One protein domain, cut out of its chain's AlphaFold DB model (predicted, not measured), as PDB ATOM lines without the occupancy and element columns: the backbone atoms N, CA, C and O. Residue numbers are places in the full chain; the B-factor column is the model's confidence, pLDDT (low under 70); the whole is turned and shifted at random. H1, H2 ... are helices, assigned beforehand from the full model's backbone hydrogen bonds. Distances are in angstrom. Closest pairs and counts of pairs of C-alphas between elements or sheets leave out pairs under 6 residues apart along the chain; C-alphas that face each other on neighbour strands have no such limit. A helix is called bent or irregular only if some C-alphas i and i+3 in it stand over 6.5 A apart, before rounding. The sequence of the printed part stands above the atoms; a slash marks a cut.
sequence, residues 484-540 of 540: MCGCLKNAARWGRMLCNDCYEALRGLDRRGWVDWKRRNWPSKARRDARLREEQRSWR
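AT A GLANCE: This is residues 484 to 540 of the 540 residues of an uncharacterized protein of Colletotrichum shisoi (UniProt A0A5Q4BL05). Two short helices, H1 and H2, fold back on each other as a narrow V, with the looped first stretch, residues 484 to 499, at the open mouth of the V and H3 running away from the end of H2 as an arm. The middle is filled by loop more than by helix, and the last part of the arm, residues 532 to 540, sticks out free of the rest. The printed part has 57 residues with three named helices, in the order H1, H2, H3, and no named strand; its class is all helix. The whole is loose, with a radius of gyration of the C-alphas of 12.9 A, and flat, spanning 42 by 25 by 12 A.

HOW THE PARTS SIT: The longest helix, H3, residues 525 to 538, touches no helix. It is apart from H2, residues 511 to 521, although a tight link of 3 residues joins the two. It is apart from H1, residues 500 to 508, as well. H1 and H2 only just touch, with 3 pairs of C-alphas within 8 A. Their closest C-alphas are those of Leu 506 and Trp 514, 6.0 A apart, and their centres are 11.0 A apart. They run opposite ways at a shallow tilt of 34 degrees, only just short of steep, and form a helical hairpin over a tight link of 2 residues. In H1 and H3 every O i to N i+4 pair is within hydrogen-bond range; in H2 6 of 7 pairs are.

IN THESE COORDINATES: H3 has 14 residues and measures 20.0 A from its first C-alpha, that of Lys 525 at (-35.099, 7.568, -28.674), to its last, that of Ser 538 at (-47.106, 16.930, -41.680). H2 has 11 residues, Arg 511 to Asn 521, and measures 15.4 A. H1 has 9 residues, Asn 500 to Gly 508, and measures 12.2 A; its first C-alpha is at (-35.560, -7.539, -44.067). No helix is bent or irregular. Residues 484 to 499 hold no named element, and their C-alphas lie 2 to 15 A from the mean of all C-alphas.

THE WHOLE: The two C-alphas farthest apart are those of Asp 510 and Arg 540, at 42.5 A, while those of Met 484 and Arg 540, the first and last printed, are 20.0 A apart. Residues 532 to 540, of which 532 to 538 belong to H3, stand free; the body without them has 48 residues and spans 30 by 25 by 12 A. The printed part has no cut, and it ends at the chain's last residue, 540. Both links between helices are tight. The mean pLDDT of the printed part is 90.8, and no printed residue is under 70; H3 has a mean of 87.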
ATOM      1  N   MET A 484     -43.502   0.935 -39.628       87.06
ATOM      2  CA  MET A 484     -42.088   1.265 -39.757       87.06
ATOM      3  C   MET A 484     -41.279   0.339 -38.848       87.06
ATOM      4  O   MET A 484     -41.592   0.174 -37.665       87.06
ATOM      5  N   CYS A 485     -40.238  -0.291 -39.393       93.25
ATOM      6  CA  CYS A 485     -39.323  -1.080 -38.580       93.25
ATOM      7  C   CYS A 485     -38.672  -0.187 -37.510       93.25
ATOM      8  O   CYS A 485     -38.495   1.009 -37.724       93.25
ATOM      9  N   GLY A 486     -38.232  -0.755 -36.381       86.62
ATOM     10  CA  GLY A 486     -37.505  -0.017 -35.337       86.62
ATOM     11  C   GLY A 486     -36.259   0.753 -35.816       86.62
ATOM     12  O   GLY A 486     -35.847   1.700 -35.148       86.62
ATOM     13  N   CYS A 487     -35.688   0.414 -36.983       91.81
ATOM     14  CA  CYS A 487     -34.616   1.197 -37.610       91.81
ATOM     15  C   CYS A 487     -35.096   2.492 -38.288       91.81
ATOM     16  O   CYS A 487     -34.269   3.328 -38.639       91.81
ATOM     17  N   LEU A 488     -36.405   2.645 -38.505       90.12
ATOM     18  CA  LEU A 488     -37.072   3.721 -39.248       90.12
ATOM     19  C   LEU A 488     -36.580   3.943 -40.693       90.12
ATOM     20  O   LEU A 488     -36.961   4.930 -41.319       90.12
ATOM     21  N   LYS A 489     -35.731   3.059 -41.231       89.56
ATOM     22  CA  LYS A 489     -35.247   3.142 -42.617       89.56
ATOM     23  C   LYS A 489     -36.208   2.472 -43.594       89.56
ATOM     24  O   LYS A 489     -36.479   3.032 -44.643       89.56
ATOM     25  N   ASN A 490     -36.746   1.314 -43.210       90.94
ATOM     26  CA  ASN A 490     -37.596   0.487 -44.064       90.94
ATOM     27  C   ASN A 490     -38.886   0.088 -43.333       90.94
ATOM     28  O   ASN A 490     -38.896  -0.076 -42.106       90.94
ATOM     29  N   ALA A 491     -39.952  -0.143 -44.096       89.56
ATOM     30  CA  ALA A 491     -41.171  -0.782 -43.614       89.56
ATOM     31  C   ALA A 491     -40.889  -2.214 -43.131       89.56
ATOM     32  O   ALA A 491     -40.092  -2.947 -43.728       89.56
ATOM     33  N   ALA A 492     -41.525  -2.630 -42.035       89.12
ATOM     34  CA  ALA A 492     -41.561  -4.038 -41.671       89.12
ATOM     35  C   ALA A 492     -42.653  -4.736 -42.491       89.12
ATOM     36  O   ALA A 492     -43.756  -4.214 -42.636       89.12
ATOM     37  N   ARG A 493     -42.358  -5.934 -43.014       85.19
ATOM     38  CA  ARG A 493     -43.378  -6.757 -43.682       85.19
ATOM     39  C   ARG A 493     -44.548  -7.013 -42.733       85.19
ATOM     40  O   ARG A 493     -44.339  -7.196 -41.532       85.19
ATOM     41  N   TRP A 494     -45.755  -7.099 -43.286       78.50
ATOM     42  CA  TRP A 494     -46.959  -7.379 -42.507       78.50
ATOM     43  C   TRP A 494     -46.777  -8.623 -41.619       78.50
ATOM     44  O   TRP A 494     -46.237  -9.643 -42.051       78.50
ATOM     45  N   GLY A 495     -47.147  -8.498 -40.342       84.81
ATOM     46  CA  GLY A 495     -46.942  -9.538 -39.327       84.81
ATOM     47  C   GLY A 495     -45.524  -9.634 -38.741       84.81
ATOM     48  O   GLY A 495     -45.288 -10.489 -37.889       84.81
ATOM     49  N   ARG A 496     -44.571  -8.775 -39.136       85.94
ATOM     50  CA  ARG A 496     -43.208  -8.740 -38.574       85.94
ATOM     51  C   ARG A 496     -42.887  -7.380 -37.953       85.94
ATOM     52  O   ARG A 496     -43.383  -6.350 -38.383       85.94
ATOM     53  N   MET A 497     -42.034  -7.381 -36.926       88.31
ATOM     54  CA  MET A 497     -41.549  -6.154 -36.263       88.31
ATOM     55  C   MET A 497     -40.258  -5.594 -36.886       88.31
ATOM     56  O   MET A 497     -39.863  -4.462 -36.605       88.31
ATOM     57  N   LEU A 498     -39.569  -6.396 -37.702       94.00
ATOM     58  CA  LEU A 498     -38.285  -6.059 -38.312       94.00
ATOM     59  C   LEU A 498     -38.418  -6.031 -39.839       94.00
ATOM     60  O   LEU A 498     -39.075  -6.899 -40.416       94.00
ATOM     61  N   CYS A 499     -37.794  -5.046 -40.488       95.75
ATOM     62  CA  CYS A 499     -37.576  -5.064 -41.933       95.75
ATOM     63  C   CYS A 499     -36.566  -6.161 -42.303       95.75
ATOM     64  O   CYS A 499     -35.897  -6.705 -41.419       95.75
ATOM     65  N   ASN A 500     -36.447  -6.472 -43.597       94.94
ATOM     66  CA  ASN A 500     -35.560  -7.539 -44.067       94.94
ATOM     67  C   ASN A 500     -34.107  -7.327 -43.608       94.94
ATOM     68  O   ASN A 500     -33.529  -8.220 -43.002       94.94
ATOM     69  N   ASP A 501     -33.578  -6.111 -43.743       94.12
ATOM     70  CA  ASP A 501     -32.199  -5.785 -43.353       94.12
ATOM     71  C   ASP A 501     -31.958  -5.947 -41.844       94.12
ATOM     72  O   ASP A 501     -30.936  -6.475 -41.411       94.12
ATOM     73  N   CYS A 502     -32.920  -5.526 -41.012       96.44
ATOM     74  CA  CYS A 502     -32.834  -5.736 -39.564       96.44
ATOM     75  C   CYS A 502     -32.924  -7.220 -39.200       96.44
ATOM     76  O   CYS A 502     -32.346  -7.640 -38.202       96.44
ATOM     77  N   TYR A 503     -33.676  -8.002 -39.974       96.31
ATOM     78  CA  TYR A 503     -33.816  -9.436 -39.764       96.31
ATOM     79  C   TYR A 503     -32.553 -10.201 -40.184       96.31
ATOM     80  O   TYR A 503     -32.115 -11.099 -39.467       96.31
ATOM     81  N   GLU A 504     -31.925  -9.822 -41.296       95.94
ATOM     82  CA  GLU A 504     -30.638 -10.377 -41.722       95.94
ATOM     83  C   GLU A 504     -29.525 -10.038 -40.734       95.94
ATOM     84  O   GLU A 504     -28.795 -10.936 -40.317       95.94
ATOM     85  N   ALA A 505     -29.468  -8.792 -40.255       95.62
ATOM     86  CA  ALA A 505     -28.540  -8.402 -39.197       95.62
ATOM     87  C   ALA A 505     -28.783  -9.173 -37.887       95.62
ATOM     88  O   ALA A 505     -27.828  -9.538 -37.208       95.62
ATOM     89  N   LEU A 506     -30.043  -9.467 -37.541       96.81
ATOM     90  CA  LEU A 506     -30.368 -10.293 -36.376       96.81
ATOM     91  C   LEU A 506     -29.904 -11.750 -36.541       96.81
ATOM     92  O   LEU A 506     -29.517 -12.362 -35.552       96.81
ATOM     93  N   ARG A 507     -29.950 -12.313 -37.757       96.75
ATOM     94  CA  ARG A 507     -29.468 -13.681 -38.022       96.75
ATOM     95  C   ARG A 507     -27.947 -13.779 -38.109       96.75
ATOM     96  O   ARG A 507     -27.402 -14.813 -37.747       96.75
ATOM     97  N   GLY A 508     -27.286 -12.745 -38.625       95.94
ATOM     98  CA  GLY A 508     -25.841 -12.752 -38.870       95.94
ATOM     99  C   GLY A 508     -24.983 -12.359 -37.666       95.94
ATOM    100  O   GLY A 508     -23.766 -12.502 -37.726       95.94
ATOM    101  N   LEU A 509     -25.584 -11.843 -36.592       96.06
ATOM    102  CA  LEU A 509     -24.864 -11.363 -35.415       96.06
ATOM    103  C   LEU A 509     -25.218 -12.191 -34.183       96.06
ATOM    104  O   LEU A 509     -26.368 -12.579 -33.976       96.06
ATOM    105  N   ASP A 510     -24.232 -12.405 -33.317       95.62
ATOM    106  CA  ASP A 510     -24.478 -12.942 -31.986       95.62
ATOM    107  C   ASP A 510     -25.274 -11.934 -31.130       95.62
ATOM    108  O   ASP A 510     -25.505 -10.775 -31.498       95.62
ATOM    109  N   ARG A 511     -25.720 -12.357 -29.939       93.69
ATOM    110  CA  ARG A 511     -26.540 -11.491 -29.071       93.69
ATOM    111  C   ARG A 511     -25.843 -10.172 -28.717       93.69
ATOM    112  O   ARG A 511     -26.536  -9.163 -28.581       93.69
ATOM    113  N   ARG A 512     -24.512 -10.165 -28.568       94.31
ATOM    114  CA  ARG A 512     -23.735  -8.948 -28.272       94.31
ATOM    115  C   ARG A 512     -23.626  -8.052 -29.505       94.31
ATOM    116  O   ARG A 512     -23.985  -6.875 -29.425       94.31
ATOM    117  N   GLY A 513     -23.279  -8.619 -30.657       96.81
ATOM    118  CA  GLY A 513     -23.224  -7.927 -31.941       96.81
ATOM    119  C   GLY A 513     -24.554  -7.280 -32.320       96.81
ATOM    120  O   GLY A 513     -24.567  -6.136 -32.774       96.81
ATOM    121  N   TRP A 514     -25.687  -7.934 -32.046       96.06
ATOM    122  CA  TRP A 514     -27.013  -7.358 -32.291       96.06
ATOM    123  C   TRP A 514     -27.284  -6.088 -31.468       96.06
ATOM    124  O   TRP A 514     -27.884  -5.132 -31.969       96.06
ATOM    125  N   VAL A 515     -26.852  -6.037 -30.203       94.69
ATOM    126  CA  VAL A 515     -27.033  -4.847 -29.350       94.69
ATOM    127  C   VAL A 515     -26.221  -3.670 -29.885       94.69
ATOM    128  O   VAL A 515     -26.751  -2.560 -29.996       94.69
ATOM    129  N   ASP A 516     -24.973  -3.905 -30.277       94.56
ATOM    130  CA  ASP A 516     -24.100  -2.850 -30.797       94.56
ATOM    131  C   ASP A 516     -24.466  -2.434 -32.224       94.56
ATOM    132  O   ASP A 516     -24.341  -1.262 -32.591       94.56
ATOM    133  N   TRP A 517     -24.995  -3.362 -33.022       96.06
ATOM    134  CA  TRP A 517     -25.593  -3.047 -34.313       96.06
ATOM    135  C   TRP A 517     -26.829  -2.163 -34.149       96.06
ATOM    136  O   TRP A 517     -26.923  -1.138 -34.829       96.06
ATOM    137  N   LYS A 518     -27.733  -2.479 -33.207       95.12
ATOM    138  CA  LYS A 518     -28.889  -1.621 -32.890       95.12
ATOM    139  C   LYS A 518     -28.446  -0.236 -32.434       95.12
ATOM    140  O   LYS A 518     -29.007   0.743 -32.912       95.12
ATOM    141  N   ARG A 519     -27.434  -0.123 -31.567       93.25
ATOM    142  CA  ARG A 519     -26.919   1.189 -31.127       93.25
ATOM    143  C   ARG A 519     -26.434   2.061 -32.286       93.25
ATOM    144  O   ARG A 519     -26.645   3.268 -32.249       93.25
ATOM    145  N   ARG A 520     -25.812   1.460 -33.305       93.88
ATOM    146  CA  ARG A 520     -25.291   2.176 -34.484       93.88
ATOM    147  C   ARG A 520     -26.357   2.479 -35.538       93.88
ATOM    148  O   ARG A 520     -26.292   3.519 -36.184       93.88
ATOM    149  N   ASN A 521     -27.323   1.579 -35.725       93.75
ATOM    150  CA  ASN A 521     -28.246   1.632 -36.861       93.75
ATOM    151  C   ASN A 521     -29.661   2.082 -36.506       93.75
ATOM    152  O   ASN A 521     -30.386   2.528 -37.398       93.75
ATOM    153  N   TRP A 522     -30.080   1.957 -35.247       93.44
ATOM    154  CA  TRP A 522     -31.381   2.454 -34.823       93.44
ATOM    155  C   TRP A 522     -31.264   3.905 -34.364       93.44
ATOM    156  O   TRP A 522     -30.353   4.246 -33.606       93.44
ATOM    157  N   PRO A 523     -32.199   4.773 -34.774       91.50
ATOM    158  CA  PRO A 523     -32.255   6.122 -34.252       91.50
ATOM    159  C   PRO A 523     -32.419   6.080 -32.731       91.50
ATOM    160  O   PRO A 523     -33.237   5.331 -32.176       91.50
ATOM    161  N   SER A 524     -31.639   6.919 -32.050       91.62
ATOM    162  CA  SER A 524     -31.799   7.156 -30.619       91.62
ATOM    163  C   SER A 524     -33.252   7.531 -30.314       91.62
ATOM    164  O   SER A 524     -33.959   8.068 -31.169       91.62
ATOM    165  N   LYS A 525     -33.723   7.242 -29.094       87.00
ATOM    166  CA  LYS A 525     -35.099   7.568 -28.674       87.00
ATOM    167  C   LYS A 525     -35.451   9.030 -29.003       87.00
ATOM    168  O   LYS A 525     -36.466   9.276 -29.633       87.00
ATOM    169  N   ALA A 526     -34.526   9.956 -28.737       79.19
ATOM    170  CA  ALA A 526     -34.674  11.371 -29.073       79.19
ATOM    171  C   ALA A 526     -34.906  11.638 -30.575       79.19
ATOM    172  O   ALA A 526     -35.762  12.448 -30.924       79.19
ATOM    173  N   ARG A 527     -34.192  10.945 -31.478       83.50
ATOM    174  CA  ARG A 527     -34.416  11.070 -32.931       83.50
ATOM    175  C   ARG A 527     -35.746  10.457 -33.365       83.50
ATOM    176  O   ARG A 527     -36.388  11.003 -34.256       83.50
ATOM    177  N   ARG A 528     -36.174   9.356 -32.736       84.44
ATOM    178  CA  ARG A 528     -37.496   8.759 -32.992       84.44
ATOM    179  C   ARG A 528     -38.614   9.721 -32.603       84.44
ATOM    180  O   ARG A 528     -39.479   9.986 -33.426       84.44
ATOM    181  N   ASP A 529     -38.530  10.308 -31.413       86.94
ATOM    182  CA  ASP A 529     -39.522  11.263 -30.911       86.94
ATOM    183  C   ASP A 529     -39.524  12.576 -31.719       86.94
ATOM    184  O   ASP A 529     -40.560  13.219 -31.869       86.94
ATOM    185  N   ALA A 530     -38.372  13.006 -32.249       85.38
ATOM    186  CA  ALA A 530     -38.292  14.149 -33.161       85.38
ATOM    187  C   ALA A 530     -38.983  13.860 -34.504       85.38
ATOM    188  O   ALA A 530     -39.803  14.662 -34.943       85.38
ATOM    189  N   ARG A 531     -38.725  12.692 -35.106       85.12
ATOM    190  CA  ARG A 531     -39.356  12.298 -36.372       85.12
ATOM    191  C   ARG A 531     -40.862  12.091 -36.230       85.12
ATOM    192  O   ARG A 531     -41.612  12.557 -37.074       85.12
ATOM    193  N   LEU A 532     -41.309  11.473 -35.132       83.38
ATOM    194  CA  LEU A 532     -42.740  11.309 -34.856       83.38
ATOM    195  C   LEU A 532     -43.450  12.667 -34.753       83.38
ATOM    196  O   LEU A 532     -44.574  12.815 -35.221       83.38
ATOM    197  N   ARG A 533     -42.791  13.671 -34.156       89.75
ATOM    198  CA  ARG A 533     -43.312  15.044 -34.090       89.75
ATOM    199  C   ARG A 533     -43.361  15.713 -35.463       89.75
ATOM    200  O   ARG A 533     -44.298  16.456 -35.721       89.75
ATOM    201  N   GLU A 534     -42.378  15.471 -36.322       89.94
ATOM    202  CA  GLU A 534     -42.355  15.984 -37.697       89.94
ATOM    203  C   GLU A 534     -43.451  15.342 -38.559       89.94
ATOM    204  O   GLU A 534     -44.200  16.053 -39.223       89.94
ATOM    205  N   GLU A 535     -43.638  14.023 -38.455       86.69
ATOM    206  CA  GLU A 535     -44.753  13.315 -39.094       86.69
ATOM    207  C   GLU A 535     -46.098  13.851 -38.587       86.69
ATOM    208  O   GLU A 535     -46.940  14.236 -39.392       86.69
ATOM    209  N   GLN A 536     -46.292  13.981 -37.268       89.00
ATOM    210  CA  GLN A 536     -47.516  14.565 -36.698       89.00
ATOM    211  C   GLN A 536     -47.772  16.008 -37.155       89.00
ATOM    212  O   GLN A 536     -48.931  16.411 -37.232       89.00
ATOM    213  N   ARG A 537     -46.721  16.786 -37.441       94.62
ATOM    214  CA  ARG A 537     -46.848  18.128 -38.027       94.62
ATOM    215  C   ARG A 537     -47.209  18.086 -39.505       94.62
ATOM    216  O   ARG A 537     -47.928  18.966 -39.929       94.62
ATOM    217  N   SER A 538     -46.741  17.097 -40.266       91.62
ATOM    218  CA  SER A 538     -47.106  16.930 -41.680       91.62
ATOM    219  C   SER A 538     -48.550  16.457 -41.879       91.62
ATOM    220  O   SER A 538     -49.093  16.634 -42.966       91.62
ATOM    221  N   TRP A 539     -49.137  15.802 -40.874       82.38
ATOM    222  CA  TRP A 539     -50.540  15.369 -40.890       82.38
ATOM    223  C   TRP A 539     -51.528  16.468 -40.477       82.38
ATOM    224  O   TRP A 539     -52.723  16.314 -40.728       82.38
ATOM    225  N   ARG A 540     -51.052  17.522 -39.805       83.00
ATOM    226  CA  ARG A 540     -51.842  18.702 -39.431       83.00
ATOM    227  C   ARG A 540     -51.723  19.758 -40.512       83.00
ATOM    228  O   ARG A 540     -52.753  20.418 -40.758       83.00
TER     229      ARG A 540